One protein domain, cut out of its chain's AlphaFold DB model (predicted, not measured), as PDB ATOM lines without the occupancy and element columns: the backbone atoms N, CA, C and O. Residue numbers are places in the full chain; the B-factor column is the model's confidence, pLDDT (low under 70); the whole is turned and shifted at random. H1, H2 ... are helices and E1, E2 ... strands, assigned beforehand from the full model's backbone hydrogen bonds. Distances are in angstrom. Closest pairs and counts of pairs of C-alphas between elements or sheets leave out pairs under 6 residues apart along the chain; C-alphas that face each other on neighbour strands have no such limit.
ATOM      1  N   ILE A 420     117.589 -13.836  12.864       88.31
ATOM      2  CA  ILE A 420     117.281 -14.789  11.790       88.31
ATOM      3  C   ILE A 420     116.108 -14.223  10.987       88.31
ATOM      4  O   ILE A 420     115.072 -13.903  11.573       88.31
ATOM      5  N   ARG A 421     116.237 -14.120   9.660       88.00
ATOM      6  CA  ARG A 421     115.150 -13.679   8.767       88.00
ATOM      7  C   ARG A 421     114.702 -14.822   7.861       88.00
ATOM      8  O   ARG A 421     115.503 -15.335   7.083       88.00
ATOM      9  N   ASN A 422     113.418 -15.169   7.926       89.88
ATOM     10  CA  ASN A 422     112.797 -16.170   7.055       89.88
ATOM     11  C   ASN A 422     111.585 -15.561   6.344       89.88
ATOM     12  O   ASN A 422     110.781 -14.876   6.982       89.88
ATOM     13  N   GLY A 423     111.436 -15.819   5.046       87.88
ATOM     14  CA  GLY A 423     110.298 -15.357   4.251       87.88
ATOM     15  C   GLY A 423     109.623 -16.478   3.468       87.88
ATOM     16  O   GLY A 423     110.270 -17.442   3.064       87.88
ATOM     17  N   GLU A 424     108.333 -16.305   3.205       89.19
ATOM     18  CA  GLU A 424     107.527 -17.160   2.334       89.19
ATOM     19  C   GLU A 424     106.720 -16.264   1.385       89.19
ATOM     20  O   GLU A 424     106.135 -15.265   1.812       89.19
ATOM     21  N   VAL A 425     106.717 -16.577   0.089       90.38
ATOM     22  CA  VAL A 425     105.989 -15.814  -0.938       90.38
ATOM     23  C   VAL A 425     105.335 -16.736  -1.958       90.38
ATOM     24  O   VAL A 425     105.923 -17.736  -2.372       90.38
ATOM     25  N   GLU A 426     104.136 -16.366  -2.404       88.69
ATOM     26  CA  GLU A 426     103.397 -17.080  -3.444       88.69
ATOM     27  C   GLU A 426     103.121 -16.187  -4.654       88.69
ATOM     28  O   GLU A 426     102.573 -15.092  -4.512       88.69
ATOM     29  N   PHE A 427     103.440 -16.676  -5.853       87.19
ATOM     30  CA  PHE A 427     103.236 -15.969  -7.119       87.19
ATOM     31  C   PHE A 427     102.376 -16.773  -8.099       87.19
ATOM     32  O   PHE A 427     102.585 -17.969  -8.302       87.19
ATOM     33  N   GLU A 428     101.461 -16.092  -8.786       85.81
ATOM     34  CA  GLU A 428     100.833 -16.598 -10.008       85.81
ATOM     35  C   GLU A 428     101.608 -16.075 -11.231       85.81
ATOM     36  O   GLU A 428     101.641 -14.871 -11.503       85.81
ATOM     37  N   VAL A 429     102.254 -16.989 -11.955       85.00
ATOM     38  CA  VAL A 429     103.160 -16.730 -13.090       85.00
ATOM     39  C   VAL A 429     102.556 -17.248 -14.401       85.00
ATOM     40  O   VAL A 429     101.551 -17.955 -14.392       85.00
ATOM     41  N   ARG A 430     103.129 -16.892 -15.559       79.31
ATOM     42  CA  ARG A 430     102.617 -17.361 -16.868       79.31
ATOM     43  C   ARG A 430     103.103 -18.761 -17.251       79.31
ATOM     44  O   ARG A 430     102.323 -19.521 -17.810       79.31
ATOM     45  N   ALA A 431     104.356 -19.070 -16.933       82.94
ATOM     46  CA  ALA A 431     104.990 -20.374 -17.082       82.94
ATOM     47  C   ALA A 431     105.970 -20.556 -15.914       82.94
ATOM     48  O   ALA A 431     106.582 -19.576 -15.473       82.94
ATOM     49  N   PHE A 432     106.103 -21.775 -15.389       82.81
ATOM     50  CA  PHE A 432     106.973 -22.027 -14.236       82.81
ATOM     51  C   PHE A 432     108.469 -21.907 -14.582       82.81
ATOM     52  O   PHE A 432     109.225 -21.294 -13.827       82.81
ATOM     53  N   ASP A 433     108.890 -22.437 -15.732       83.00
ATOM     54  CA  ASP A 433     110.312 -22.536 -16.092       83.00
ATOM     55  C   ASP A 433     110.964 -21.157 -16.325       83.00
ATOM     56  O   ASP A 433     112.052 -20.889 -15.810       83.00
ATOM     57  N   ASP A 434     110.265 -20.238 -17.005       83.38
ATOM     58  CA  ASP A 434     110.701 -18.841 -17.193       83.38
ATOM     59  C   ASP A 434     110.855 -18.108 -15.849       83.38
ATOM     60  O   ASP A 434     111.810 -17.351 -15.624       83.38
ATOM     61  N   ALA A 435     109.915 -18.348 -14.926       83.81
ATOM     62  CA  ALA A 435     109.957 -17.773 -13.590       83.81
ATOM     63  C   ALA A 435     111.151 -18.322 -12.796       83.81
ATOM     64  O   ALA A 435     111.860 -17.539 -12.165       83.81
ATOM     65  N   TYR A 436     111.435 -19.627 -12.879       86.88
ATOM     66  CA  TYR A 436     112.595 -20.239 -12.226       86.88
ATOM     67  C   TYR A 436     113.930 -19.647 -12.706       86.88
ATOM     68  O   TYR A 436     114.760 -19.268 -11.878       86.88
ATOM     69  N   GLN A 437     114.128 -19.493 -14.022       87.12
ATOM     70  CA  GLN A 437     115.351 -18.886 -14.573       87.12
ATOM     71  C   GLN A 437     115.524 -17.426 -14.124       87.12
ATOM     72  O   GLN A 437     116.623 -16.991 -13.756       87.12
ATOM     73  N   THR A 438     114.425 -16.669 -14.095       84.56
ATOM     74  CA  THR A 438     114.448 -15.262 -13.673       84.56
ATOM     75  C   THR A 438     114.706 -15.133 -12.164       84.56
ATOM     76  O   THR A 438     115.504 -14.287 -11.758       84.56
ATOM     77  N   VAL A 439     114.126 -16.013 -11.330       87.69
ATOM     78  CA  VAL A 439     114.461 -16.138  -9.896       87.69
ATOM     79  C   VAL A 439     115.952 -16.419  -9.721       87.69
ATOM     80  O   VAL A 439     116.617 -15.681  -8.999       87.69
ATOM     81  N   ALA A 440     116.495 -17.441 -10.389       85.31
ATOM     82  CA  ALA A 440     117.896 -17.836 -10.242       85.31
ATOM     83  C   ALA A 440     118.872 -16.693 -10.592       85.31
ATOM     84  O   ALA A 440     119.844 -16.467  -9.869       85.31
ATOM     85  N   THR A 441     118.566 -15.926 -11.643       87.88
ATOM     86  CA  THR A 441     119.349 -14.752 -12.067       87.88
ATOM     87  C   THR A 441     119.313 -13.640 -11.010       87.88
ATOM     88  O   THR A 441     120.360 -13.206 -10.529       87.88
ATOM     89  N   VAL A 442     118.114 -13.231 -10.579       88.38
ATOM     90  CA  VAL A 442     117.902 -12.166  -9.574       88.38
ATOM     91  C   VAL A 442     118.511 -12.526  -8.211       88.38
ATOM     92  O   VAL A 442     119.025 -11.656  -7.507       88.38
ATOM     93  N   VAL A 443     118.501 -13.811  -7.846       90.38
ATOM     94  CA  VAL A 443     119.164 -14.337  -6.643       90.38
ATOM     95  C   VAL A 443     120.685 -14.215  -6.729       90.38
ATOM     96  O   VAL A 443     121.311 -13.804  -5.749       90.38
ATOM     97  N   GLY A 444     121.273 -14.517  -7.891       85.94
ATOM     98  CA  GLY A 444     122.707 -14.357  -8.132       85.94
ATOM     99  C   GLY A 444     123.168 -12.898  -8.051       85.94
ATOM    100  O   GLY A 444     124.184 -12.617  -7.418       85.94
ATOM    101  N   GLU A 445     122.397 -11.956  -8.608       87.25
ATOM    102  CA  GLU A 445     122.692 -10.514  -8.527       87.25
ATOM    103  C   GLU A 445     122.775 -10.000  -7.081       87.25
ATOM    104  O   GLU A 445     123.684  -9.245  -6.731       87.25
ATOM    105  N   GLU A 446     121.844 -10.420  -6.218       86.81
ATOM    106  CA  GLU A 446     121.861 -10.050  -4.800       86.81
ATOM    107  C   GLU A 446     122.883 -10.869  -3.983       86.81
ATOM    108  O   GLU A 446     123.011 -10.662  -2.777       86.81
ATOM    109  N   GLY A 447     123.692 -11.732  -4.607       83.31
ATOM    110  CA  GLY A 447     124.740 -12.510  -3.933       83.31
ATOM    111  C   GLY A 447     124.205 -13.654  -3.068       83.31
ATOM    112  O   GLY A 447     124.831 -14.017  -2.074       83.31
ATOM    113  N   GLY A 448     123.034 -14.187  -3.416       86.44
ATOM    114  CA  GLY A 448     122.478 -15.406  -2.840       86.44
ATOM    115  C   GLY A 448     122.649 -16.626  -3.745       86.44
ATOM    116  O   GLY A 448     123.243 -16.557  -4.820       86.44
ATOM    117  N   PHE A 449     122.084 -17.755  -3.320       87.69
ATOM    118  CA  PHE A 449     122.003 -18.981  -4.116       87.69
ATOM    119  C   PHE A 449     120.681 -19.727  -3.880       87.69
ATOM    120  O   PHE A 449     120.029 -19.578  -2.844       87.69
ATOM    121  N   VAL A 450     120.283 -20.555  -4.849       89.12
ATOM    122  CA  VAL A 450     119.144 -21.474  -4.706       89.12
ATOM    123  C   VAL A 450     119.604 -22.695  -3.903       89.12
ATOM    124  O   VAL A 450     120.546 -23.378  -4.292       89.12
ATOM    125  N   SER A 451     118.964 -22.947  -2.762       86.50
ATOM    126  CA  SER A 451     119.301 -24.040  -1.841       86.50
ATOM    127  C   SER A 451     118.543 -25.336  -2.142       86.50
ATOM    128  O   SER A 451     119.047 -26.404  -1.798       86.50
ATOM    129  N   SER A 452     117.350 -25.259  -2.737       86.75
ATOM    130  CA  SER A 452     116.628 -26.403  -3.311       86.75
ATOM    131  C   SER A 452     115.508 -25.937  -4.247       86.75
ATOM    132  O   SER A 452     114.974 -24.839  -4.096       86.75
ATOM    133  N   THR A 453     115.132 -26.799  -5.190       86.62
ATOM    134  CA  THR A 453     114.000 -26.600  -6.104       86.62
ATOM    135  C   THR A 453     113.197 -27.893  -6.161       86.62
ATOM    136  O   THR A 453     113.779 -28.964  -6.325       86.62
ATOM    137  N   SER A 454     111.875 -27.796  -6.046       82.75
ATOM    138  CA  SER A 454     110.935 -28.898  -6.268       82.75
ATOM    139  C   SER A 454     109.816 -28.421  -7.185       82.75
ATOM    140  O   SER A 454     109.345 -27.295  -7.030       82.75
ATOM    141  N   SER A 455     109.372 -29.254  -8.123       81.69
ATOM    142  CA  SER A 455     108.276 -28.924  -9.038       81.69
ATOM    143  C   SER A 455     107.399 -30.143  -9.299       81.69
ATOM    144  O   SER A 455     107.872 -31.145  -9.835       81.69
ATOM    145  N   ASP A 456     106.120 -30.022  -8.959       78.69
ATOM    146  CA  ASP A 456     105.092 -31.037  -9.145       78.69
ATOM    147  C   ASP A 456     104.213 -30.670 -10.342       78.69
ATOM    148  O   ASP A 456     103.725 -29.541 -10.458       78.69
ATOM    149  N   LYS A 457     103.956 -31.641 -11.224       74.44
ATOM    150  CA  LYS A 457     103.017 -31.468 -12.335       74.44
ATOM    151  C   LYS A 457     101.632 -31.956 -11.922       74.44
ATOM    152  O   LYS A 457     101.428 -33.143 -11.674       74.44
ATOM    153  N   LEU A 458     100.684 -31.031 -11.824       68.88
ATOM    154  CA  LEU A 458      99.320 -31.296 -11.383       68.88
ATOM    155  C   LEU A 458      98.512 -32.003 -12.482       68.88
ATOM    156  O   LEU A 458      98.806 -31.906 -13.673       68.88
ATOM    157  N   ALA A 459      97.426 -32.674 -12.085       57.81
ATOM    158  CA  ALA A 459      96.550 -33.433 -12.988       57.81
ATOM    159  C   ALA A 459      95.853 -32.587 -14.080       57.81
ATOM    160  O   ALA A 459      95.319 -33.138 -15.037       57.81
ATOM    161  N   ASN A 460      95.873 -31.255 -13.964       60.88
ATOM    162  CA  ASN A 460      95.419 -30.309 -14.989       60.88
ATOM    163  C   ASN A 460      96.523 -29.928 -16.003       60.88
ATOM    164  O   ASN A 460      96.333 -29.011 -16.798       60.88
ATOM    165  N   GLY A 461      97.683 -30.591 -15.953       63.44
ATOM    166  CA  GLY A 461      98.833 -30.356 -16.829       63.44
ATOM    167  C   GLY A 461      99.748 -29.202 -16.408       63.44
ATOM    168  O   GLY A 461     100.830 -29.081 -16.984       63.44
ATOM    169  N   LYS A 462      99.353 -28.395 -15.414       71.75
ATOM    170  CA  LYS A 462     100.112 -27.233 -14.927       71.75
ATOM    171  C   LYS A 462     101.203 -27.622 -13.936       71.75
ATOM    172  O   LYS A 462     101.098 -28.647 -13.262       71.75
ATOM    173  N   ILE A 463     102.212 -26.775 -13.800       77.38
ATOM    174  CA  ILE A 463     103.290 -26.931 -12.825       77.38
ATOM    175  C   ILE A 463     103.017 -26.048 -11.597       77.38
ATOM    176  O   ILE A 463     102.685 -24.865 -11.708       77.38
ATOM    177  N   ARG A 464     103.174 -26.637 -10.407       81.81
ATOM    178  CA  ARG A 464     103.437 -25.918  -9.154       81.81
ATOM    179  C   ARG A 464     104.881 -26.202  -8.780       81.81
ATOM    180  O   ARG A 464     105.302 -27.352  -8.851       81.81
ATOM    181  N   GLY A 465     105.622 -25.211  -8.307       84.62
ATOM    182  CA  GLY A 465     106.936 -25.488  -7.736       84.62
ATOM    183  C   GLY A 465     107.321 -24.556  -6.607       84.62
ATOM    184  O   GLY A 465     106.813 -23.440  -6.502       84.62
ATOM    185  N   THR A 466     108.220 -25.053  -5.769       88.69
ATOM    186  CA  THR A 466     108.751 -24.389  -4.584       88.69
ATOM    187  C   THR A 466     110.265 -24.278  -4.726       88.69
ATOM    188  O   THR A 466     110.961 -25.278  -4.902       88.69
ATOM    189  N   ILE A 467     110.768 -23.050  -4.660       89.62
ATOM    190  CA  ILE A 467     112.176 -22.686  -4.813       89.62
ATOM    191  C   ILE A 467     112.629 -22.106  -3.472       89.62
ATOM    192  O   ILE A 467     112.139 -21.056  -3.051       89.62
ATOM    193  N   VAL A 468     113.544 -22.783  -2.780       91.06
ATOM    194  CA  VAL A 468     114.117 -22.306  -1.515       91.06
ATOM    195  C   VAL A 468     115.439 -21.616  -1.809       91.06
ATOM    196  O   VAL A 468     116.353 -22.202  -2.387       91.06
ATOM    197  N   VAL A 469     115.551 -20.365  -1.389       91.00
ATOM    198  CA  VAL A 469     116.656 -19.454  -1.684       91.00
ATOM    199  C   VAL A 469     117.353 -19.051  -0.385       91.00
ATOM    200  O   VAL A 469     116.697 -18.880   0.642       91.00
ATOM    201  N   ARG A 470     118.676 -18.851  -0.425       90.38
ATOM    202  CA  ARG A 470     119.453 -18.245   0.666       90.38
ATOM    203  C   ARG A 470     120.195 -16.999   0.195       90.38
ATOM    204  O   ARG A 470     120.948 -17.070  -0.772       90.38
ATOM    205  N   VAL A 471     120.001 -15.874   0.885       90.94
ATOM    206  CA  VAL A 471     120.584 -14.552   0.559       90.94
ATOM    207  C   VAL A 471     121.061 -13.868   1.851       90.94
ATOM    208  O   VAL A 471     120.432 -14.080   2.889       90.94
ATOM    209  N   PRO A 472     122.119 -13.031   1.838       89.50
ATOM    210  CA  PRO A 472     122.469 -12.193   2.988       89.50
ATOM    211  C   PRO A 472     121.271 -11.365   3.508       89.50
ATOM    212  O   PRO A 472     120.508 -10.811   2.701       89.50
ATOM    213  N   PRO A 473     121.059 -11.277   4.837       85.38
ATOM    214  CA  PRO A 473     119.821 -10.760   5.429       85.38
ATOM    215  C   PRO A 473     119.553  -9.268   5.167       85.38
ATOM    216  O   PRO A 473     118.401  -8.839   5.265       85.38
ATOM    217  N   GLU A 474     120.569  -8.490   4.790       85.25
ATOM    218  CA  GLU A 474     120.473  -7.073   4.403       85.25
ATOM    219  C   GLU A 474     119.941  -6.882   2.973       85.25
ATOM    220  O   GLU A 474     119.495  -5.791   2.610       85.25
ATOM    221  N   ARG A 475     120.007  -7.928   2.137       87.44
ATOM    222  CA  ARG A 475     119.614  -7.885   0.716       87.44
ATOM    223  C   ARG A 475     118.267  -8.551   0.435       87.44
ATOM    224  O   ARG A 475     117.696  -8.324  -0.630       87.44
ATOM    225  N   LEU A 476     117.716  -9.295   1.399       86.69
ATOM    226  CA  LEU A 476     116.409  -9.959   1.303       86.69
ATOM    227  C   LEU A 476     115.290  -9.016   0.817       86.69
ATOM    228  O   LEU A 476     114.506  -9.386  -0.054       86.69
ATOM    229  N   ASP A 477     115.230  -7.784   1.329       85.06
ATOM    230  CA  ASP A 477     114.174  -6.831   0.958       85.06
ATOM    231  C   ASP A 477     114.335  -6.299  -0.480       85.06
ATOM    232  O   ASP A 477     113.344  -6.049  -1.167       85.06
ATOM    233  N   ARG A 478     115.578  -6.183  -0.978       87.31
ATOM    234  CA  ARG A 478     115.871  -5.806  -2.375       87.31
ATOM    235  C   ARG A 478     115.516  -6.928  -3.338       87.31
ATOM    236  O   ARG A 478     114.881  -6.676  -4.362       87.31
ATOM    237  N   LEU A 479     115.864  -8.162  -2.968       87.75
ATOM    238  CA  LEU A 479     115.470  -9.363  -3.691       87.75
ATOM    239  C   LEU A 479     113.943  -9.416  -3.840       87.75
ATOM    240  O   LEU A 479     113.440  -9.503  -4.954       87.75
ATOM    241  N   LEU A 480     113.196  -9.275  -2.740       86.38
ATOM    242  CA  LEU A 480     111.729  -9.288  -2.755       86.38
ATOM    243  C   LEU A 480     111.118  -8.179  -3.627       86.38
ATOM    244  O   LEU A 480     110.105  -8.417  -4.283       86.38
ATOM    245  N   LEU A 481     111.734  -6.994  -3.687       86.06
ATOM    246  CA  LEU A 481     111.308  -5.927  -4.599       86.06
ATOM    247  C   LEU A 481     111.523  -6.294  -6.076       86.06
ATOM    248  O   LEU A 481     110.624  -6.050  -6.878       86.06
ATOM    249  N   LYS A 482     112.652  -6.924  -6.435       84.38
ATOM    250  CA  LYS A 482     112.893  -7.434  -7.801       84.38
ATOM    251  C   LYS A 482     111.948  -8.586  -8.165       84.38
ATOM    252  O   LYS A 482     111.363  -8.583  -9.245       84.38
ATOM    253  N   LEU A 483     111.739  -9.540  -7.252       85.75
ATOM    254  CA  LEU A 483     110.888 -10.720  -7.467       85.75
ATOM    255  C   LEU A 483     109.415 -10.362  -7.750       85.75
ATOM    256  O   LEU A 483     108.724 -11.119  -8.427       85.75
ATOM    257  N   ARG A 484     108.929  -9.187  -7.324       82.25
ATOM    258  CA  ARG A 484     107.578  -8.695  -7.670       82.25
ATOM    259  C   ARG A 484     107.347  -8.467  -9.170       82.25
ATOM    260  O   ARG A 484     106.195  -8.354  -9.573       82.25
ATOM    261  N   ALA A 485     108.393  -8.431  -9.998       78.56
ATOM    262  CA  ALA A 485     108.259  -8.349 -11.454       78.56
ATOM    263  C   ALA A 485     107.914  -9.697 -12.133       78.56
ATOM    264  O   ALA A 485     107.569  -9.705 -13.312       78.56
ATOM    265  N   LEU A 486     107.996 -10.828 -11.417       78.19
ATOM    266  CA  LEU A 486     107.814 -12.177 -11.979       78.19
ATOM    267  C   LEU A 486     106.359 -12.535 -12.313       78.19
ATOM    268  O   LEU A 486     106.104 -13.370 -13.181       78.19
ATOM    269  N   GLY A 487     105.400 -11.965 -11.586       79.19
ATOM    270  CA  GLY A 487     104.006 -12.389 -11.639       79.19
ATOM    271  C   GLY A 487     103.145 -11.723 -10.573       79.19
ATOM    272  O   GLY A 487     103.561 -10.785  -9.893       79.19
ATOM    273  N   GLU A 488     101.922 -12.215 -10.424       80.31
ATOM    274  CA  GLU A 488     100.939 -11.661  -9.499       80.31
ATOM    275  C   GLU A 488     101.140 -12.262  -8.100       80.31
ATOM    276  O   GLU A 488     100.845 -13.437  -7.867       80.31
ATOM    277  N   LEU A 489     101.673 -11.462  -7.173       84.81
ATOM    278  CA  LEU A 489     101.903 -11.849  -5.778       84.81
ATOM    279  C   LEU A 489     100.563 -12.132  -5.073       84.81
ATOM    280  O   LEU A 489      99.724 -11.239  -4.959       84.81
ATOM    281  N   LYS A 490     100.371 -13.363  -4.588       83.88
ATOM    282  CA  LYS A 490      99.159 -13.809  -3.876       83.88
ATOM    283  C   LYS A 490      99.294 -13.702  -2.362       83.88
ATOM    284  O   LYS A 490      98.356 -13.271  -1.698       83.88
ATOM    285  N   SER A 491     100.454 -14.070  -1.826       80.88
ATOM    286  CA  SER A 491     100.763 -13.971  -0.401       80.88
ATOM    287  C   SER A 491     102.245 -13.637  -0.196       80.88
ATOM    288  O   SER A 491     103.099 -13.973  -1.019       80.88
ATOM    289  N   GLN A 492     102.545 -12.914   0.883       86.94
ATOM    290  CA  GLN A 492     103.904 -12.584   1.310       86.94
ATOM    291  C   GLN A 492     103.938 -12.541   2.836       86.94
ATOM    292  O   GLN A 492     103.288 -11.690   3.442       86.94
ATOM    293  N   GLN A 493     104.745 -13.410   3.434       85.81
ATOM    294  CA  GLN A 493     105.018 -13.456   4.863       85.81
ATOM    295  C   GLN A 493     106.521 -13.260   5.086       85.81
ATOM    296  O   GLN A 493     107.346 -13.891   4.427       85.81
ATOM    297  N   ILE A 494     106.899 -12.383   6.017       87.31
ATOM    298  CA  ILE A 494     108.287 -12.243   6.482       87.31
ATOM    299  C   ILE A 494     108.282 -12.349   8.003       87.31
ATOM    300  O   ILE A 494     107.503 -11.681   8.677       87.31
ATOM    301  N   SER A 495     109.185 -13.164   8.531       84.75
ATOM    302  CA  SER A 495     109.462 -13.300   9.958       84.75
ATOM    303  C   SER A 495     110.903 -12.888  10.254       84.75
ATOM    304  O   SER A 495     111.813 -13.108   9.448       84.75
ATOM    305  N   ALA A 496     111.108 -12.267  11.413       87.69
ATOM    306  CA  ALA A 496     112.416 -11.873  11.917       87.69
ATOM    307  C   ALA A 496     112.491 -12.231  13.404       87.69
ATOM    308  O   ALA A 496     111.783 -11.645  14.221       87.69
ATOM    309  N   ASN A 497     113.336 -13.202  13.741       86.06
ATOM    310  CA  ASN A 497     113.490 -13.718  15.097       86.06
ATOM    311  C   ASN A 497     114.806 -13.194  15.679       86.06
ATOM    312  O   ASN A 497     115.880 -13.574  15.211       86.06
ATOM    313  N   ASP A 498     114.729 -12.330  16.692       88.62
ATOM    314  CA  ASP A 498     115.904 -11.891  17.449       88.62
ATOM    315  C   ASP A 498     116.319 -13.001  18.428       88.62
ATOM    316  O   ASP A 498     115.647 -13.263  19.428       88.62
ATOM    317  N   VAL A 499     117.424 -13.677  18.111       88.38
ATOM    318  CA  VAL A 499     118.027 -14.740  18.926       88.38
ATOM    319  C   VAL A 499     119.252 -14.241  19.699       88.38
ATOM    320  O   VAL A 499     119.978 -15.054  20.267       88.38
ATOM    321  N   THR A 500     119.482 -12.919  19.775       88.75
ATOM    322  CA  THR A 500     120.664 -12.327  20.435       88.75
ATOM    323  C   THR A 500     120.846 -12.860  21.848       88.75
ATOM    324  O   THR A 500     121.938 -13.311  22.173       88.75
ATOM    325  N   LYS A 501     119.774 -12.905  22.655       87.75
ATOM    326  CA  LYS A 501     119.845 -13.448  24.020       87.75
ATOM    327  C   LYS A 501     120.261 -14.924  24.035       87.75
ATOM    328  O   LYS A 501     121.207 -15.276  24.727       87.75
ATOM    329  N   GLN A 502     119.578 -15.774  23.266       87.06
ATOM    330  CA  GLN A 502     119.859 -17.216  23.210       87.06
ATOM    331  C   GLN A 502     121.313 -17.476  22.793       87.06
ATOM    332  O   GLN A 502     121.996 -18.316  23.371       87.06
ATOM    333  N   TYR A 503     121.803 -16.695  21.834       91.12
ATOM    334  CA  TYR A 503     123.175 -16.752  21.359       91.12
ATOM    335  C   TYR A 503     124.194 -16.292  22.424       91.12
ATOM    336  O   TYR A 503     125.177 -16.990  22.666       91.12
ATOM    337  N   THR A 504     123.952 -15.171  23.121       89.00
ATOM    338  CA  THR A 504     124.838 -14.697  24.205       89.00
ATOM    339  C   THR A 504     124.817 -15.595  25.440       89.00
ATOM    340  O   THR A 504     125.832 -15.700  26.133       89.00
ATOM    341  N   ASP A 505     123.690 -16.253  25.716       90.38
ATOM    342  CA  ASP A 505     123.560 -17.228  26.800       90.38
ATOM    343  C   ASP A 505     124.431 -18.464  26.481       90.38
ATOM    344  O   ASP A 505     125.280 -18.834  27.296       90.38
ATOM    345  N   LEU A 506     124.346 -19.009  25.256       92.56
ATOM    346  CA  LEU A 506     125.196 -20.115  24.778       92.56
ATOM    347  C   LEU A 506     126.696 -19.760  24.757       92.56
ATOM    348  O   LEU A 506     127.521 -20.560  25.196       92.56
ATOM    349  N   GLU A 507     127.085 -18.564  24.303       91.50
ATOM    350  CA  GLU A 507     128.491 -18.114  24.358       91.50
ATOM    351  C   GLU A 507     128.998 -17.901  25.795       91.50
ATOM    352  O   GLU A 507     130.201 -17.976  26.064       91.50
ATOM    353  N   SER A 508     128.104 -17.632  26.745       92.19
ATOM    354  CA  SER A 508     128.451 -17.511  28.165       92.19
ATOM    355  C   SER A 508     128.586 -18.880  28.829       92.19
ATOM    356  O   SER A 508     129.552 -19.097  29.564       92.19
ATOM    357  N   GLU A 509     127.706 -19.829  28.499       92.31
ATOM    358  CA  GLU A 509     127.844 -21.231  28.898       92.31
ATOM    359  C   GLU A 509     129.127 -21.847  28.320       92.31
ATOM    360  O   GLU A 509     129.917 -22.411  29.075       92.31
ATOM    361  N   LEU A 510     129.420 -21.655  27.028       95.31
ATOM    362  CA  LEU A 510     130.643 -22.164  26.397       95.31
ATOM    363  C   LEU A 510     131.916 -21.650  27.088       95.31
ATOM    364  O   LEU A 510     132.843 -22.424  27.336       95.31
ATOM    365  N   ARG A 511     131.965 -20.356  27.437       93.44
ATOM    366  CA  ARG A 511     133.090 -19.771  28.188       93.44
ATOM    367  C   ARG A 511     133.215 -20.371  29.589       93.44
ATOM    368  O   ARG A 511     134.330 -20.675  30.008       93.44
ATOM    369  N   ALA A 512     132.103 -20.587  30.293       93.31
ATOM    370  CA  ALA A 512     132.109 -21.218  31.613       93.31
ATOM    371  C   ALA A 512     132.547 -22.695  31.556       93.31
ATOM    372  O   ALA A 512     133.371 -23.120  32.367       93.31
ATOM    373  N   LEU A 513     132.057 -23.460  30.573       94.19
ATOM    374  CA  LEU A 513     132.435 -24.858  30.353       94.19
ATOM    375  C   LEU A 513     133.924 -24.987  30.007       94.19
ATOM    376  O   LEU A 513     134.615 -25.777  30.645       94.19
ATOM    377  N   ARG A 514     134.444 -24.178  29.071       94.62
ATOM    378  CA  ARG A 514     135.878 -24.162  28.716       94.62
ATOM    379  C   ARG A 514     136.769 -23.735  29.892       94.62
ATOM    380  O   ARG A 514     137.821 -24.328  30.095       94.62
ATOM    381  N   ALA A 515     136.338 -22.777  30.718       92.69
ATOM    382  CA  ALA A 515     137.072 -22.396  31.930       92.69
ATOM    383  C   ALA A 515     137.104 -23.515  32.991       92.69
ATOM    384  O   ALA A 515     138.077 -23.631  33.738       92.69
ATOM    385  N   MET A 516     136.069 -24.362  33.066       89.62
ATOM    386  CA  MET A 516     136.102 -25.577  33.889       89.62
ATOM    387  C   MET A 516     136.941 -26.690  33.248       89.62
ATOM    388  O   MET A 516     137.664 -27.373  33.969       89.62
ATOM    389  N   GLU A 517     136.923 -26.835  31.918       93.88
ATOM    390  CA  GLU A 517     137.805 -27.757  31.192       93.88
ATOM    391  C   GLU A 517     139.281 -27.430  31.466       93.88
ATOM    392  O   GLU A 517     140.042 -28.304  31.876       93.88
ATOM    393  N   GLU A 518     139.674 -26.161  31.335       92.94
ATOM    394  CA  GLU A 518     141.036 -25.700  31.613       92.94
ATOM    395  C   GLU A 518     141.442 -25.953  33.074       92.94
ATOM    396  O   GLU A 518     142.551 -26.421  33.336       92.94
ATOM    397  N   ARG A 519     140.539 -25.718  34.037       88.62
ATOM    398  CA  ARG A 519     140.780 -26.032  35.458       88.62
ATOM    399  C   ARG A 519     140.986 -27.527  35.695       88.62
ATOM    400  O   ARG A 519     141.921 -27.883  36.409       88.62
ATOM    401  N   LEU A 520     140.166 -28.390  35.093       87.94
ATOM    402  CA  LEU A 520     140.312 -29.848  35.192       87.94
ATOM    403  C   LEU A 520     141.623 -30.316  34.545       87.94
ATOM    404  O   LEU A 520     142.383 -31.053  35.168       87.94
ATOM    405  N   ILE A 521     141.948 -29.815  33.350       89.69
ATOM    406  CA  ILE A 521     143.219 -30.077  32.660       89.69
ATOM    407  C   ILE A 521     144.414 -29.647  33.520       89.69
ATOM    408  O   ILE A 521     145.394 -30.385  33.612       89.69
ATOM    409  N   ASN A 522     144.352 -28.478  34.158       87.00
ATOM    410  CA  ASN A 522     145.437 -27.972  34.999       87.00
ATOM    411  C   ASN A 522     145.544 -28.719  36.342       87.00
ATOM    412  O   ASN A 522     146.651 -28.867  36.854       87.00
ATOM    413  N   LEU A 523     144.440 -29.254  36.875       85.25
ATOM    414  CA  LEU A 523     144.442 -30.143  38.043       85.25
ATOM    415  C   LEU A 523     145.087 -31.499  37.710       85.25
ATOM    416  O   LEU A 523     145.981 -31.937  38.432       85.25
ATOM    417  N   ILE A 524     144.715 -32.108  36.577       85.75
ATOM    418  CA  ILE A 524     145.297 -33.369  36.080       85.75
ATOM    419  C   ILE A 524     146.799 -33.195  35.795       85.75
ATOM    420  O   ILE A 524     147.617 -33.945  36.323       85.75
ATOM    421  N   LYS A 525     147.192 -32.144  35.053       85.62
ATOM    422  CA  LYS A 525     148.609 -31.776  34.831       85.62
ATOM    423  C   LYS A 525     149.364 -31.468  36.128       85.62
ATOM    424  O   LYS A 525     150.582 -31.611  36.168       85.62
ATOM    425  N   GLY A 526     148.665 -31.000  37.161       79.31
ATOM    426  CA  GLY A 526     149.246 -30.634  38.449       79.31
ATOM    427  C   GLY A 526     149.702 -31.830  39.288       79.31
ATOM    428  O   GLY A 526     150.574 -31.651  40.139       79.31
ATOM    429  N   GLY A 527     149.137 -33.024  39.061       66.25
ATOM    430  CA  GLY A 527     149.579 -34.292  39.661       66.25
ATOM    431  C   GLY A 527     149.513 -34.372  41.195       66.25
ATOM    432  O   GLY A 527     150.166 -35.228  41.786       66.25
ATOM    433  N   LYS A 528     148.773 -33.470  41.854       61.41
ATOM    434  CA  LYS A 528     148.704 -33.335  43.321       61.41
ATOM    435  C   LYS A 528     147.307 -33.693  43.833       61.41
ATOM    436  O   LYS A 528     146.429 -32.837  43.871       61.41
ATOM    437  N   GLY A 529     147.135 -34.946  44.235       67.19
ATOM    438  CA  GLY A 529     145.905 -35.516  44.797       67.19
ATOM    439  C   GLY A 529     146.066 -37.026  44.982       67.19
ATOM    440  O   GLY A 529     147.137 -37.564  44.683       67.19
ATOM    441  N   GLU A 530     145.030 -37.728  45.442       75.88
ATOM    442  CA  GLU A 530     145.032 -39.188  45.333       75.88
ATOM    443  C   GLU A 530     144.817 -39.598  43.867       75.88
ATOM    444  O   GLU A 530     144.134 -38.915  43.104       75.88
ATOM    445  N   VAL A 531     145.346 -40.756  43.455       79.00
ATOM    446  CA  VAL A 531     145.164 -41.281  42.082       79.00
ATOM    447  C   VAL A 531     143.674 -41.402  41.718       79.00
ATOM    448  O   VAL A 531     143.280 -41.188  40.574       79.00
ATOM    449  N   LYS A 532     142.830 -41.674  42.719       80.56
ATOM    450  CA  LYS A 532     141.369 -41.713  42.618       80.56
ATOM    451  C   LYS A 532     140.755 -40.367  42.202       80.56
ATOM    452  O   LYS A 532     139.831 -40.361  41.391       80.56
ATOM    453  N   ASP A 533     141.276 -39.254  42.717       79.62
ATOM    454  CA  ASP A 533     140.784 -37.907  42.405       79.62
ATOM    455  C   ASP A 533     141.135 -37.517  40.965       79.62
ATOM    456  O   ASP A 533     140.325 -36.909  40.268       79.62
ATOM    457  N   ILE A 534     142.322 -37.923  40.497       82.81
ATOM    458  CA  ILE A 534     142.776 -37.703  39.117       82.81
ATOM    459  C   ILE A 534     141.887 -38.483  38.133       82.81
ATOM    460  O   ILE A 534     141.419 -37.908  37.153       82.81
ATOM    461  N   ILE A 535     141.574 -39.750  38.427       84.62
ATOM    462  CA  ILE A 535     140.692 -40.585  37.587       84.62
ATOM    463  C   ILE A 535     139.264 -40.014  37.521       84.62
ATOM    464  O   ILE A 535     138.660 -39.974  36.446       84.62
ATOM    465  N   GLU A 536     138.706 -39.532  38.638       84.94
ATOM    466  CA  GLU A 536     137.394 -38.875  38.594       84.94
ATOM    467  C   GLU A 536     137.472 -37.525  37.857       84.94
ATOM    468  O   GLU A 536     136.568 -37.214  37.085       84.94
ATOM    469  N   ALA A 537     138.562 -36.757  37.990       84.38
ATOM    470  CA  ALA A 537     138.769 -35.526  37.223       84.38
ATOM    471  C   ALA A 537     138.849 -35.776  35.704       84.38
ATOM    472  O   ALA A 537     138.267 -35.003  34.942       84.38
ATOM    473  N   GLU A 538     139.484 -36.861  35.248       86.25
ATOM    474  CA  GLU A 538     139.492 -37.280  33.835       86.25
ATOM    475  C   GLU A 538     138.088 -37.665  33.334       86.25
ATOM    476  O   GLU A 538     137.662 -37.252  32.250       86.25
ATOM    477  N   LYS A 539     137.321 -38.395  34.150       90.75
ATOM    478  CA  LYS A 539     135.925 -38.767  33.864       90.75
ATOM    479  C   LYS A 539     134.991 -37.549  33.801       90.75
ATOM    480  O   LYS A 539     134.127 -37.470  32.919       90.75
ATOM    481  N   GLN A 540     135.187 -36.566  34.679       89.31
ATOM    482  CA  GLN A 540     134.496 -35.278  34.588       89.31
ATOM    483  C   GLN A 540     134.944 -34.508  33.334       89.31
ATOM    484  O   GLN A 540     134.088 -34.042  32.586       89.31
ATOM    485  N   LEU A 541     136.245 -34.440  33.033       92.12
ATOM    486  CA  LEU A 541     136.787 -33.763  31.845       92.12
ATOM    487  C   LEU A 541     136.154 -34.280  30.540       92.12
ATOM    488  O   LEU A 541     135.713 -33.476  29.716       92.12
ATOM    489  N   GLY A 542     136.021 -35.601  30.380       89.75
ATOM    490  CA  GLY A 542     135.299 -36.193  29.245       89.75
ATOM    491  C   GLY A 542     133.832 -35.744  29.164       89.75
ATOM    492  O   GLY A 542     133.333 -35.431  28.083       89.75
ATOM    493  N   THR A 543     133.160 -35.616  30.311       91.50
ATOM    494  CA  THR A 543     131.773 -35.123  30.396       91.50
ATOM    495  C   THR A 543     131.654 -33.642  30.010       91.50
ATOM    496  O   THR A 543     130.690 -33.262  29.345       91.50
ATOM    497  N   TYR A 544     132.625 -32.799  30.382       93.38
ATOM    498  CA  TYR A 544     132.654 -31.386  29.979       93.38
ATOM    499  C   TYR A 544     132.910 -31.223  28.473       93.38
ATOM    500  O   TYR A 544     132.232 -30.416  27.838       93.38
ATOM    501  N   ARG A 545     133.798 -32.029  27.873       93.56
ATOM    502  CA  ARG A 545     134.085 -31.987  26.425       93.56
ATOM    503  C   ARG A 545     132.866 -32.267  25.554       93.56
ATOM    504  O   ARG A 545     132.562 -31.470  24.675       93.56
ATOM    505  N   VAL A 546     132.101 -33.317  25.860       94.94
ATOM    506  CA  VAL A 546     130.869 -33.646  25.115       94.94
ATOM    507  C   VAL A 546     129.832 -32.510  25.189       94.94
ATOM    508  O   VAL A 546     129.096 -32.273  24.231       94.94
ATOM    509  N   ARG A 547     129.785 -31.755  26.299       91.81
ATOM    510  CA  ARG A 547     128.933 -30.554  26.408       91.81
ATOM    511  C   ARG A 547     129.466 -29.397  25.564       91.81
ATOM    512  O   ARG A 547     128.683 -28.775  24.853       91.81
ATOM    513  N   ILE A 548     130.774 -29.142  25.608       95.19
ATOM    514  CA  ILE A 548     131.450 -28.115  24.799       95.19
ATOM    515  C   ILE A 548     131.191 -28.356  23.305       95.19
ATOM    516  O   ILE A 548     130.684 -27.464  22.631       95.19
ATOM    517  N   GLU A 549     131.415 -29.574  22.806       94.31
ATOM    518  CA  GLU A 549     131.175 -29.942  21.401       94.31
ATOM    519  C   GLU A 549     129.715 -29.723  20.964       94.31
ATOM    520  O   GLU A 549     129.466 -29.234  19.855       94.31
ATOM    521  N   LYS A 550     128.744 -30.028  21.840       93.12
ATOM    522  CA  LYS A 550     127.312 -29.801  21.587       93.12
ATOM    523  C   LYS A 550     126.974 -28.310  21.502       93.12
ATOM    524  O   LYS A 550     126.360 -27.889  20.522       93.12
ATOM    525  N   ILE A 551     127.413 -27.510  22.476       93.81
ATOM    526  CA  ILE A 551     127.180 -26.054  22.501       93.81
ATOM    527  C   ILE A 551     127.881 -25.370  21.312       93.81
ATOM    528  O   ILE A 551     127.304 -24.496  20.669       93.81
ATOM    529  N   GLU A 552     129.077 -25.820  20.925       92.25
ATOM    530  CA  GLU A 552     129.756 -25.360  19.704       92.25
ATOM    531  C   GLU A 552     129.030 -25.785  18.418       92.25
ATOM    532  O   GLU A 552     129.080 -25.077  17.411       92.25
ATOM    533  N   GLY A 553     128.348 -26.933  18.411       92.75
ATOM    534  CA  GLY A 553     127.424 -27.322  17.342       92.75
ATOM    535  C   GLY A 553     126.243 -26.354  17.215       92.75
ATOM    536  O   GLY A 553     125.961 -25.861  16.122       92.75
ATOM    537  N   GLU A 554     125.606 -26.017  18.336       90.19
ATOM    538  CA  GLU A 554     124.456 -25.104  18.392       90.19
ATOM    539  C   GLU A 554     124.840 -23.662  18.017       90.19
ATOM    540  O   GLU A 554     124.169 -23.040  17.192       90.19
ATOM    541  N   ILE A 555     125.977 -23.152  18.499       91.31
ATOM    542  CA  ILE A 555     126.511 -21.831  18.114       91.31
ATOM    543  C   ILE A 555     126.839 -21.768  16.611       91.31
ATOM    544  O   ILE A 555     126.560 -20.754  15.961       91.31
ATOM    545  N   ARG A 556     127.381 -22.841  16.015       89.62
ATOM    546  CA  ARG A 556     127.592 -22.923  14.553       89.62
ATOM    547  C   ARG A 556     126.268 -22.930  13.786       89.62
ATOM    548  O   ARG A 556     126.151 -22.232  12.780       89.62
ATOM    549  N   TYR A 557     125.261 -23.655  14.273       88.25
ATOM    550  CA  TYR A 557     123.918 -23.671  13.685       88.25
ATOM    551  C   TYR A 557     123.270 -22.275  13.692       88.25
ATOM    552  O   TYR A 557     122.833 -21.801  12.642       88.25
ATOM    553  N   TYR A 558     123.287 -21.572  14.830       88.56
ATOM    554  CA  TYR A 558     122.745 -20.212  14.919       88.56
ATOM    555  C   TYR A 558     123.505 -19.205  14.045       88.56
ATOM    556  O   TYR A 558     122.866 -18.402  13.367       88.56
ATOM    557  N   ASN A 559     124.841 -19.261  13.982       87.50
ATOM    558  CA  ASN A 559     125.601 -18.376  13.092       87.50
ATOM    559  C   ASN A 559     125.277 -18.612  11.604       87.50
ATOM    560  O   ASN A 559     125.173 -17.642  10.857       87.50
ATOM    561  N   ASN A 560     125.027 -19.857  11.182       85.81
ATOM    562  CA  ASN A 560     124.591 -20.151   9.811       85.81
ATOM    563  C   ASN A 560     123.201 -19.565   9.488       85.81
ATOM    564  O   ASN A 560     122.989 -19.091   8.374       85.81
ATOM    565  N   LEU A 561     122.262 -19.573  10.445       84.88
ATOM    566  CA  LEU A 561     120.914 -19.006  10.268       84.88
ATOM    567  C   LEU A 561     120.866 -17.473  10.352       84.88
ATOM    568  O   LEU A 561     119.981 -16.855   9.765       84.88
ATOM    569  N   VAL A 562     121.793 -16.857  11.084       88.38
ATOM    570  CA  VAL A 562     121.920 -15.393  11.163       88.38
ATOM    571  C   VAL A 562     122.679 -14.843   9.952       88.38
ATOM    572  O   VAL A 562     122.337 -13.776   9.456       88.38
ATOM    573  N   GLY A 563     123.679 -15.569   9.439       85.00
ATOM    574  CA  GLY A 563     124.468 -15.137   8.281       85.00
ATOM    575  C   GLY A 563     123.727 -15.195   6.939       85.00
ATOM    576  O   GLY A 563     124.081 -14.454   6.028       85.00
ATOM    577  N   MET A 564     122.705 -16.051   6.802       87.50
ATOM    578  CA  MET A 564     121.948 -16.229   5.555       87.50
ATOM    579  C   MET A 564     120.441 -16.312   5.827       87.50
ATOM    580  O   MET A 564     119.954 -17.289   6.397       87.50
ATOM    581  N   ALA A 565     119.687 -15.324   5.342       89.31
ATOM    582  CA  ALA A 565     118.230 -15.367   5.349       89.31
ATOM    583  C   ALA A 565     117.709 -16.425   4.365       89.31
ATOM    584  O   ALA A 565     118.262 -16.584   3.273       89.31
ATOM    585  N   THR A 566     116.630 -17.124   4.728       90.25
ATOM    586  CA  THR A 566     115.995 -18.138   3.866       90.25
ATOM    587  C   THR A 566     114.662 -17.622   3.319       90.25
ATOM    588  O   THR A 566     113.827 -17.131   4.076       90.25
ATOM    589  N   LEU A 567     114.450 -17.732   2.006       90.50
ATOM    590  CA  LEU A 567     113.209 -17.344   1.326       90.50
ATOM    591  C   LEU A 567     112.631 -18.533   0.554       90.50
ATOM    592  O   LEU A 567     113.279 -19.057  -0.349       90.50
ATOM    593  N   THR A 568     111.399 -18.918   0.873       91.12
ATOM    594  CA  THR A 568     110.641 -19.949   0.156       91.12
ATOM    595  C   THR A 568     109.703 -19.284  -0.850       91.12
ATOM    596  O   THR A 568     108.794 -18.549  -0.467       91.12
ATOM    597  N   ILE A 569     109.914 -19.536  -2.140       90.25
ATOM    598  CA  ILE A 569     109.118 -18.988  -3.244       90.25
ATOM    599  C   ILE A 569     108.266 -20.115  -3.825       90.25
ATOM    600  O   ILE A 569     108.819 -21.060  -4.382       90.25
ATOM    601  N   THR A 570     106.940 -20.026  -3.738       88.62
ATOM    602  CA  THR A 570     106.029 -20.965  -4.417       88.62
ATOM    603  C   THR A 570     105.397 -20.291  -5.632       88.62
ATOM    604  O   THR A 570     104.865 -19.188  -5.524       88.62
ATOM    605  N   ALA A 571     105.441 -20.942  -6.793       87.38
ATOM    606  CA  ALA A 571     104.883 -20.419  -8.038       87.38
ATOM    607  C   ALA A 571     103.834 -21.368  -8.641       87.38
ATOM    608  O   ALA A 571     103.977 -22.593  -8.578       87.38
ATOM    609  N   TYR A 572     102.790 -20.778  -9.230       85.19
ATOM    610  CA  TYR A 572     101.642 -21.458  -9.840       85.19
ATOM    611  C   TYR A 572     101.326 -20.850 -11.215       85.19
ATOM    612  O   TYR A 572     101.388 -19.632 -11.374       85.19
ATOM    613  N   GLU A 573     100.934 -21.661 -12.198       81.88
ATOM    614  CA  GLU A 573     100.653 -21.175 -13.560       81.88
ATOM    615  C   GLU A 573      99.219 -20.640 -13.746       81.88
ATOM    616  O   GLU A 573      98.223 -21.332 -13.494       81.88
ATOM    617  N   LYS A 574      99.123 -19.395 -14.236       68.75
ATOM    618  CA  LYS A 574      97.887 -18.614 -14.393       68.75
ATOM    619  C   LYS A 574      96.838 -19.316 -15.254       68.75
ATOM    620  O   LYS A 574      97.156 -20.068 -16.177       68.75
TER     621      LYS A 574
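This is residues 420 to 574 of the 1199 residues of the protein "DUF4349 domain-containing protein" of Phycisphaerae bacterium (UniProt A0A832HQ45). A twisted five-stranded sheet with H1 and H2 over one face makes a two-layered head, and a long helical hairpin, H3 and H4, runs out from one end of the sheet as an arm. The arm makes much of the rod's length, and its tip, residues 527 to 532, stands free. The printed part has 155 residues, with four named helices and five named strands in the order E1, H1, E2, E3, H2, E4, H3, H4, E5, a mixed class of helices and strands. The sheet, in order E2, E3, E5, E1, E4, is mixed. The whole is extended, with a radius of gyration of the C-alphas of 24.4 A and spans of 79 by 32 by 23 A.

E1, residues 420 to 429, is antiparallel to edge strand E4, residues 488 to 498, with N 424 and O 493 2.9 A apart. E1 is parallel to E5, residues 565 to 573, with N 425 and O 568 2.9 A apart. E5 is antiparallel to E3, residues 463 to 471, with N 467 and O 569 2.8 A apart. E3 forms a hairpin with edge strand E2, residues 449 to 457, with N 454 and O 466 2.9 A apart; E2 bends by 51 degrees at residue 452. The sheet is twisted. H1, residues 432 to 445, is on the sheet at a height of 8.2 A, over E3 and E5. H2, residues 476 to 483, is on the same face at 8.9 A, over E5 and only just over E1, on which 3 of its 8 C-alphas fall. H1 touches H2 with residues 439 to 443 alone, the closest C-alphas being those of Val 443 and Leu 479, 6.9 A apart. E1, H1, E2 and E3, H2, E4 are split strand-helix-strand units, same-way strands with others between them, each with a right-handed crossover. H3, residues 500 to 526, and H4, residues 531 to 563, form a helical hairpin at a shallow tilt of 26 degrees; their closest C-alphas, of Ile 524 and Ile 534, are 5.9 A apart. H4 only grazes the sheet, with residues 558 to 563. Every O i to N i+4 pair is within hydrogen-bond range in H1, H2 and H3, and 28 of 29 in H4.

E1 begins at C-alpha 420 (117.281, -14.789, 11.790) and is 28.7 A long; E4 is 30.8 A. H3 is 38.4 A long and H4 47.5 A, from C-alpha 531 (145.164, -41.281, 42.082). E5 ends at C-alpha 573 (100.653, -21.175, -13.560).

The C-alphas farthest apart, of Asn 460 and Lys 528, are 79.0 A apart. The printed part has no cut, and its links between named elements are tight. Residues 458 to 461, 527 to 529 and 574 have pLDDT under 70.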